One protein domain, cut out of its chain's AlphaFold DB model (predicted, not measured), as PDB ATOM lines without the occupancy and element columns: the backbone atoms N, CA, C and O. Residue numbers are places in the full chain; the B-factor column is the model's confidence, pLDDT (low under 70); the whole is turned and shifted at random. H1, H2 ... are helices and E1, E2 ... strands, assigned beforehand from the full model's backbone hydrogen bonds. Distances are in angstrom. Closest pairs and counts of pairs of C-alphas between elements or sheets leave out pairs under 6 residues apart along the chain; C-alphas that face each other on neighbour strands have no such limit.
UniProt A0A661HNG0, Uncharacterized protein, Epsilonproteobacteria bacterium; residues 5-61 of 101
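This is residues 5 to 61 of the 101 residues of an uncharacterized protein of Epsilonproteobacteria bacterium (UniProt A0A661HNG0). A small two-strand hairpin, E1 and E2, has one helix, H2, packed on it; a shorter helix, H1, sits near H2 on the side away from the strands, and after E2 a long loop without named elements reaches out, its residues 51 to 57 sticking out free, before it turns back. The printed part has 57 residues, with two named helices and two named strands in the order H1, H2, E1, E2; the sheet has the order E1 - E2 and is antiparallel. The class is mixed, helices and strands, with under half of the residues, 27 of 57, in named elements. The whole is loose, with a radius of gyration of the C-alphas of 13.4 A, and elongated, spanning 41 by 25 by 15 A.

The printed part begins with H1, residues 5 to 10, with C-alpha 5 at (-55.354, -11.084, 48.721). H2, residues 20 to 32, is the longest helix and runs 18.7 A from C-alpha 20 at (-53.189, -28.414, 42.857) to C-alpha 32. E1 is residues 36 to 39, 10.1 A from first to last C-alpha. E2 is residues 45 to 48, 9.7 A long, and ends with C-alpha 48 at (-40.030, -16.136, 35.390). Residues 49 to 61 hold no named element.

H1 and H2 are close but not clearly touching, their closest C-alphas being those of Ile 9 and Ile 22, 7.1 A apart. They run opposite ways at a shallow tilt of 17 degrees. H1 is apart from E1 and from E2. The closest C-alphas of H2 and E2 are those of Leu 30 and Gly 47, 5.7 A apart. The closest C-alphas of H2 and E1 are those of Val 31 and Ile 37, 7.3 A apart. E1 and E2 form a hairpin, antiparallel with 150 degrees between their directions. Across it N 36 and O 48 are within hydrogen-bond range at 2.9 A, and N 48 and O 36 at 2.8 A. In H1 and H2 every O i to N i+4 pair is within hydrogen-bond range.

The two C-alphas farthest apart are those of Glu 11 and Lys 54, 41.0 A. The printed part has no cut. The links from H2 to E1 and from E1 to E2 are tight, the link from H1 to H2 is short, and there is no long link. The C-alphas of residues 49 to 61 lie 10 to 24 A from the mean of all C-alphas. The mean pLDDT of the printed part is 95.4, and no printed residue is under 70.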
ATOM      1  N   PHE A   5     -56.300 -10.190  49.382       88.81
ATOM      2  CA  PHE A   5     -55.354 -11.084  48.721       88.81
ATOM      3  C   PHE A   5     -54.948 -12.240  49.637       88.81
ATOM      4  O   PHE A   5     -55.222 -13.394  49.319       88.81
ATOM      5  N   LEU A   6     -54.399 -11.928  50.819       91.56
ATOM      6  CA  LEU A   6     -53.973 -12.954  51.774       91.56
ATOM      7  C   LEU A   6     -55.147 -13.849  52.168       91.56
ATOM      8  O   LEU A   6     -55.004 -15.065  52.198       91.56
ATOM      9  N   LYS A   7     -56.321 -13.248  52.403       93.31
ATOM     10  CA  LYS A   7     -57.532 -13.994  52.746       93.31
ATOM     11  C   LYS A   7     -57.894 -15.043  51.684       93.31
ATOM     12  O   LYS A   7     -58.251 -16.154  52.050       93.31
ATOM     13  N   LYS A   8     -57.814 -14.704  50.393       92.44
ATOM     14  CA  LYS A   8     -58.141 -15.649  49.314       92.44
ATOM     15  C   LYS A   8     -57.186 -16.837  49.289       92.44
ATOM     16  O   LYS A   8     -57.651 -17.957  49.145       92.44
ATOM     17  N   ILE A   9     -55.888 -16.591  49.467       93.50
ATOM     18  CA  ILE A   9     -54.869 -17.646  49.446       93.50
ATOM     19  C   ILE A   9     -55.054 -18.609  50.622       93.50
ATOM     20  O   ILE A   9     -55.158 -19.807  50.400       93.50
ATOM     21  N   ILE A  10     -55.198 -18.095  51.850       94.00
ATOM     22  CA  ILE A  10     -55.338 -18.942  53.051       94.00
ATOM     23  C   ILE A  10     -56.668 -19.712  53.121       94.00
ATOM     24  O   ILE A  10     -56.814 -20.612  53.938       94.00
ATOM     25  N   GLU A  11     -57.679 -19.329  52.334       94.94
ATOM     26  CA  GLU A  11     -58.971 -20.029  52.289       94.94
ATOM     27  C   GLU A  11     -58.985 -21.190  51.278       94.94
ATOM     28  O   GLU A  11     -59.943 -21.973  51.268       94.94
ATOM     29  N   ILE A  12     -57.953 -21.308  50.431       96.12
ATOM     30  CA  ILE A  12     -57.788 -22.404  49.474       96.12
ATOM     31  C   ILE A  12     -57.037 -23.543  50.174       96.12
ATOM     32  O   ILE A  12     -55.865 -23.369  50.490       96.12
ATOM     33  N   PRO A  13     -57.669 -24.714  50.377       94.62
ATOM     34  CA  PRO A  13     -56.986 -25.843  50.991       94.62
ATOM     35  C   PRO A  13     -55.869 -26.369  50.091       94.62
ATOM     36  O   PRO A  13     -56.097 -26.560  48.889       94.62
ATOM     37  N   GLY A  14     -54.715 -26.657  50.685       95.88
ATOM     38  CA  GLY A  14     -53.526 -27.122  49.974       95.88
ATOM     39  C   GLY A  14     -52.559 -27.849  50.896       95.88
ATOM     40  O   GLY A  14     -51.448 -27.381  51.102       95.88
ATOM     41  N   ILE A  15     -52.977 -28.970  51.492       96.00
ATOM     42  CA  ILE A  15     -52.065 -29.769  52.321       96.00
ATOM     43  C   ILE A  15     -50.915 -30.329  51.478       96.00
ATOM     44  O   ILE A  15     -51.078 -30.528  50.273       96.00
ATOM     45  N   SER A  16     -49.794 -30.648  52.124       95.62
ATOM     46  CA  SER A  16     -48.648 -31.273  51.453       95.62
ATOM     47  C   SER A  16     -49.066 -32.505  50.624       95.62
ATOM     48  O   SER A  16     -49.707 -33.429  51.138       95.62
ATOM     49  N   GLY A  17     -48.739 -32.495  49.330       93.94
ATOM     50  CA  GLY A  17     -49.116 -33.484  48.315       93.94
ATOM     51  C   GLY A  17     -50.495 -33.290  47.658       93.94
ATOM     52  O   GLY A  17     -50.909 -34.152  46.879       93.94
ATOM     53  N   ARG A  18     -51.237 -32.227  47.997       95.31
ATOM     54  CA  ARG A  18     -52.560 -31.860  47.445       95.31
ATOM     55  C   ARG A  18     -52.676 -30.356  47.163       95.31
ATOM     56  O   ARG A  18     -53.668 -29.710  47.509       95.31
ATOM     57  N   GLU A  19     -51.645 -29.782  46.556       97.00
ATOM     58  CA  GLU A  19     -51.500 -28.342  46.334       97.00
ATOM     59  C   GLU A  19     -52.106 -27.854  45.005       97.00
ATOM     60  O   GLU A  19     -51.992 -26.679  44.653       97.00
ATOM     61  N   GLU A  20     -52.789 -28.712  44.240       95.69
ATOM     62  CA  GLU A  20     -53.189 -28.414  42.857       95.69
ATOM     63  C   GLU A  20     -54.104 -27.181  42.760       95.69
ATOM     64  O   GLU A  20     -54.026 -26.403  41.806       95.69
ATOM     65  N   LYS A  21     -54.964 -26.973  43.766       95.69
ATOM     66  CA  LYS A  21     -55.887 -25.827  43.818       95.69
ATOM     67  C   LYS A  21     -55.159 -24.511  44.074       95.69
ATOM     68  O   LYS A  21     -55.460 -23.524  43.403       95.69
ATOM     69  N   ILE A  22     -54.231 -24.493  45.031       96.50
ATOM     70  CA  ILE A  22     -53.472 -23.284  45.354       96.50
ATOM     71  C   ILE A  22     -52.455 -22.974  44.252       96.50
ATOM     72  O   ILE A  22     -52.372 -21.827  43.827       96.50
ATOM     73  N   SER A  23     -51.797 -23.994  43.692       96.50
ATOM     74  CA  SER A  23     -50.888 -23.863  42.546       96.50
ATOM     75  C   SER A  23     -51.585 -23.215  41.343       96.50
ATOM     76  O   SER A  23     -51.086 -22.237  40.786       96.50
ATOM     77  N   LYS A  24     -52.810 -23.655  41.011       95.50
ATOM     78  CA  LYS A  24     -53.627 -23.023  39.960       95.50
ATOM     79  C   LYS A  24     -53.978 -21.564  40.271       95.50
ATOM     80  O   LYS A  24     -53.943 -20.724  39.380       95.50
ATOM     81  N   HIS A  25     -54.320 -21.243  41.516       95.50
ATOM     82  CA  HIS A  25     -54.623 -19.857  41.876       95.50
ATOM     83  C   HIS A  25     -53.379 -18.956  41.818       95.50
ATOM     84  O   HIS A  25     -53.460 -17.808  41.383       95.50
ATOM     85  N   ILE A  26     -52.216 -19.479  42.217       95.75
ATOM     86  CA  ILE A  26     -50.931 -18.783  42.098       95.75
ATOM     87  C   ILE A  26     -50.594 -18.539  40.624       95.75
ATOM     88  O   ILE A  26     -50.160 -17.441  40.291       95.75
ATOM     89  N   GLU A  27     -50.847 -19.497  39.730       95.81
ATOM     90  CA  GLU A  27     -50.681 -19.302  38.283       95.81
ATOM     91  C   GLU A  27     -51.457 -18.088  37.768       95.81
ATOM     92  O   GLU A  27     -50.884 -17.234  37.097       95.81
ATOM     93  N   GLU A  28     -52.741 -17.977  38.121       94.94
ATOM     94  CA  GLU A  28     -53.595 -16.849  37.728       94.94
ATOM     95  C   GLU A  28     -53.006 -15.509  38.200       94.94
ATOM     96  O   GLU A  28     -53.022 -14.517  37.466       94.94
ATOM     97  N   ILE A  29     -52.442 -15.487  39.412       94.56
ATOM     98  CA  ILE A  29     -51.763 -14.316  39.971       94.56
ATOM     99  C   ILE A  29     -50.484 -14.008  39.177       94.56
ATOM    100  O   ILE A  29     -50.286 -12.863  38.780       94.56
ATOM    101  N   LEU A  30     -49.630 -14.998  38.914       95.75
ATOM    102  CA  LEU A  30     -48.362 -14.808  38.199       95.75
ATOM    103  C   LEU A  30     -48.577 -14.338  36.754       95.75
ATOM    104  O   LEU A  30     -47.904 -13.407  36.314       95.75
ATOM    105  N   VAL A  31     -49.561 -14.908  36.051       95.75
ATOM    106  CA  VAL A  31     -49.959 -14.472  34.702       95.75
ATOM    107  C   VAL A  31     -50.430 -13.017  34.716       95.75
ATOM    108  O   VAL A  31     -50.105 -12.259  33.806       95.75
ATOM    109  N   SER A  32     -51.134 -12.579  35.769       95.50
ATOM    110  CA  SER A  32     -51.566 -11.178  35.894       95.50
ATOM    111  C   SER A  32     -50.410 -10.174  36.028       95.50
ATOM    112  O   SER A  32     -50.614  -8.979  35.814       95.50
ATOM    113  N   TYR A  33     -49.201 -10.654  36.340       95.69
ATOM    114  CA  TYR A  33     -47.969  -9.866  36.404       95.69
ATOM    115  C   TYR A  33     -47.089  -9.976  35.149       95.69
ATOM    116  O   TYR A  33     -45.957  -9.487  35.182       95.69
ATOM    117  N   ASP A  34     -47.591 -10.573  34.061       95.38
ATOM    118  CA  ASP A  34     -46.859 -10.740  32.793       95.38
ATOM    119  C   ASP A  34     -45.542 -11.521  32.978       95.38
ATOM    120  O   ASP A  34     -44.463 -11.113  32.545       95.38
ATOM    121  N   LEU A  35     -45.624 -12.624  33.729       96.50
ATOM    122  CA  LEU A  35     -44.511 -13.537  33.983       96.50
ATOM    123  C   LEU A  35     -44.659 -14.809  33.145       96.50
ATOM    124  O   LEU A  35     -45.755 -15.362  33.034       96.50
ATOM    125  N   ASP A  36     -43.537 -15.323  32.640       96.31
ATOM    126  CA  ASP A  36     -43.492 -16.635  32.000       96.31
ATOM    127  C   ASP A  36     -43.713 -17.721  33.059       96.31
ATOM    128  O   ASP A  36     -43.012 -17.768  34.073       96.31
ATOM    129  N   ILE A  37     -44.675 -18.611  32.832       97.19
ATOM    130  CA  ILE A  37     -44.977 -19.681  33.783       97.19
ATOM    131  C   ILE A  37     -44.055 -20.873  33.552       97.19
ATOM    132  O   ILE A  37     -43.995 -21.443  32.462       97.19
ATOM    133  N   VAL A  38     -43.377 -21.288  34.619       96.38
ATOM    134  CA  VAL A  38     -42.549 -22.493  34.666       96.38
ATOM    135  C   VAL A  38     -43.114 -23.428  35.728       96.38
ATOM    136  O   VAL A  38     -43.494 -22.988  36.813       96.38
ATOM    137  N   ARG A  39     -43.164 -24.726  35.426       95.50
ATOM    138  CA  ARG A  39     -43.610 -25.772  36.353       95.50
ATOM    139  C   ARG A  39     -42.577 -26.882  36.436       95.50
ATOM    140  O   ARG A  39     -41.922 -27.183  35.437       95.50
ATOM    141  N   ASP A  40     -42.461 -27.493  37.608       94.19
ATOM    142  CA  ASP A  40     -41.720 -28.742  37.775       94.19
ATOM    143  C   ASP A  40     -42.657 -29.966  37.716       94.19
ATOM    144  O   ASP A  40     -43.873 -29.846  37.545       94.19
ATOM    145  N   ASN A  41     -42.085 -31.164  37.852       94.31
ATOM    146  CA  ASN A  41     -42.848 -32.416  37.857       94.31
ATOM    147  C   ASN A  41     -43.509 -32.734  39.213       94.31
ATOM    148  O   ASN A  41     -44.256 -33.707  39.300       94.31
ATOM    149  N   ASN A  42     -43.231 -31.948  40.254       92.50
ATOM    150  CA  ASN A  42     -43.748 -32.135  41.610       92.50
ATOM    151  C   ASN A  42     -44.951 -31.223  41.910       92.50
ATOM    152  O   ASN A  42     -45.578 -31.375  42.953       92.50
ATOM    153  N   GLY A  43     -45.290 -30.302  41.003       92.69
ATOM    154  CA  GLY A  43     -46.425 -29.384  41.130       92.69
ATOM    155  C   GLY A  43     -46.049 -27.957  41.532       92.69
ATOM    156  O   GLY A  43     -46.940 -27.102  41.603       92.69
ATOM    157  N   SER A  44     -44.760 -27.670  41.744       96.12
ATOM    158  CA  SER A  44     -44.270 -26.314  42.005       96.12
ATOM    159  C   SER A  44     -44.474 -25.428  40.779       96.12
ATOM    160  O   SER A  44     -44.344 -25.873  39.634       96.12
ATOM    161  N   ILE A  45     -44.754 -24.151  41.027       97.06
ATOM    162  CA  ILE A  45     -44.961 -23.143  39.991       97.06
ATOM    163  C   ILE A  45     -44.091 -21.916  40.252       97.06
ATOM    164  O   ILE A  45     -43.981 -21.441  41.381       97.06
ATOM    165  N   TYR A  46     -43.498 -21.390  39.185       96.94
ATOM    166  CA  TYR A  46     -42.636 -20.217  39.217       96.94
ATOM    167  C   TYR A  46     -43.073 -19.224  38.146       96.94
ATOM    168  O   TYR A  46     -43.378 -19.608  37.016       96.94
ATOM    169  N   GLY A  47     -43.060 -17.941  38.496       97.38
ATOM    170  CA  GLY A  47     -43.114 -16.859  37.522       97.38
ATOM    171  C   GLY A  47     -41.696 -16.434  37.172       97.38
ATOM    172  O   GLY A  47     -40.927 -16.045  38.052       97.38
ATOM    173  N   TYR A  48     -41.339 -16.510  35.898       97.19
ATOM    174  CA  TYR A  48     -40.030 -16.136  35.390       97.19
ATOM    175  C   TYR A  48     -40.111 -14.798  34.657       97.19
ATOM    176  O   TYR A  48     -40.946 -14.597  33.779       97.19
ATOM    177  N   LYS A  49     -39.214 -13.872  35.014       95.62
ATOM    178  CA  LYS A  49     -39.028 -12.609  34.297       95.62
ATOM    179  C   LYS A  49     -37.623 -12.554  33.729       95.62
ATOM    180  O   LYS A  49     -36.646 -12.461  34.474       95.62
ATOM    181  N   LYS A  50     -37.518 -12.588  32.403       95.00
ATOM    182  CA  LYS A  50     -36.229 -12.474  31.723       95.00
ATOM    183  C   LYS A  50     -35.670 -11.057  31.871       95.00
ATOM    184  O   LYS A  50     -36.365 -10.078  31.618       95.00
ATOM    185  N   SER A  51     -34.402 -10.952  32.262       96.19
ATOM    186  CA  SER A  51     -33.695  -9.670  32.291       96.19
ATOM    187  C   SER A  51     -33.319  -9.217  30.879       96.19
ATOM    188  O   SER A  51     -32.921 -10.030  30.043       96.19
ATOM    189  N   GLU A  52     -33.379  -7.909  30.636       96.06
ATOM    190  CA  GLU A  52     -32.862  -7.280  29.415       96.06
ATOM    191  C   GLU A  52     -31.325  -7.197  29.413       96.06
ATOM    192  O   GLU A  52     -30.696  -7.077  28.362       96.06
ATOM    193  N   GLN A  53     -30.697  -7.282  30.589       97.44
ATOM    194  CA  GLN A  53     -29.245  -7.227  30.715       97.44
ATOM    195  C   GLN A  53     -28.612  -8.565  30.328       97.44
ATOM    196  O   GLN A  53     -28.946  -9.627  30.862       97.44
ATOM    197  N   LYS A  54     -27.627  -8.511  29.426       96.19
ATOM    198  CA  LYS A  54     -26.824  -9.681  29.064       96.19
ATOM    199  C   LYS A  54     -26.045 -10.179  30.286       96.19
ATOM    200  O   LYS A  54     -25.429  -9.382  30.984       96.19
ATOM    201  N   ASN A  55     -26.023 -11.498  30.493       94.69
ATOM    202  CA  ASN A  55     -25.341 -12.162  31.613       94.69
ATOM    203  C   ASN A  55     -25.831 -11.712  33.004       94.69
ATOM    204  O   ASN A  55     -25.064 -11.744  33.965       94.69
ATOM    205  N   ALA A  56     -27.094 -11.293  33.121       97.38
ATOM    206  CA  ALA A  56     -27.691 -11.024  34.422       97.38
ATOM    207  C   ALA A  56     -27.689 -12.295  35.298       97.38
ATOM    208  O   ALA A  56     -27.955 -13.387  34.779       97.38
ATOM    209  N   PRO A  57     -27.418 -12.183  36.611       96.69
ATOM    210  CA  PRO A  57     -27.546 -13.310  37.524       96.69
ATOM    211  C   PRO A  57     -29.004 -13.769  37.607       96.69
ATOM    212  O   PRO A  57     -29.932 -12.960  37.560       96.69
ATOM    213  N   VAL A  58     -29.203 -15.075  37.770       96.12
ATOM    214  CA  VAL A  58     -30.524 -15.637  38.068       96.12
ATOM    215  C   VAL A  58     -30.766 -15.506  39.567       96.12
ATOM    216  O   VAL A  58     -29.970 -15.994  40.368       96.12
ATOM    217  N   VAL A  59     -31.855 -14.836  39.942       96.94
ATOM    218  CA  VAL A  59     -32.280 -14.665  41.336       96.94
ATOM    219  C   VAL A  59     -33.582 -15.423  41.540       96.94
ATOM    220  O   VAL A  59     -34.518 -15.259  40.760       96.94
ATOM    221  N   MET A  60     -33.638 -16.237  42.592       96.25
ATOM    222  CA  MET A  60     -34.827 -16.985  42.986       96.25
ATOM    223  C   MET A  60     -35.337 -16.467  44.327       96.25
ATOM    224  O   MET A  60     -34.568 -16.314  45.274       96.25
ATOM    225  N   VAL A  61     -36.639 -16.201  44.383       96.69
ATOM    226  CA  VAL A  61     -37.381 -15.962  45.620       96.69
ATOM    227  C   VAL A  61     -38.439 -17.047  45.681       96.69
ATOM    228  O   VAL A  61     -39.251 -17.148  44.760       96.69
TER     229      VAL A  61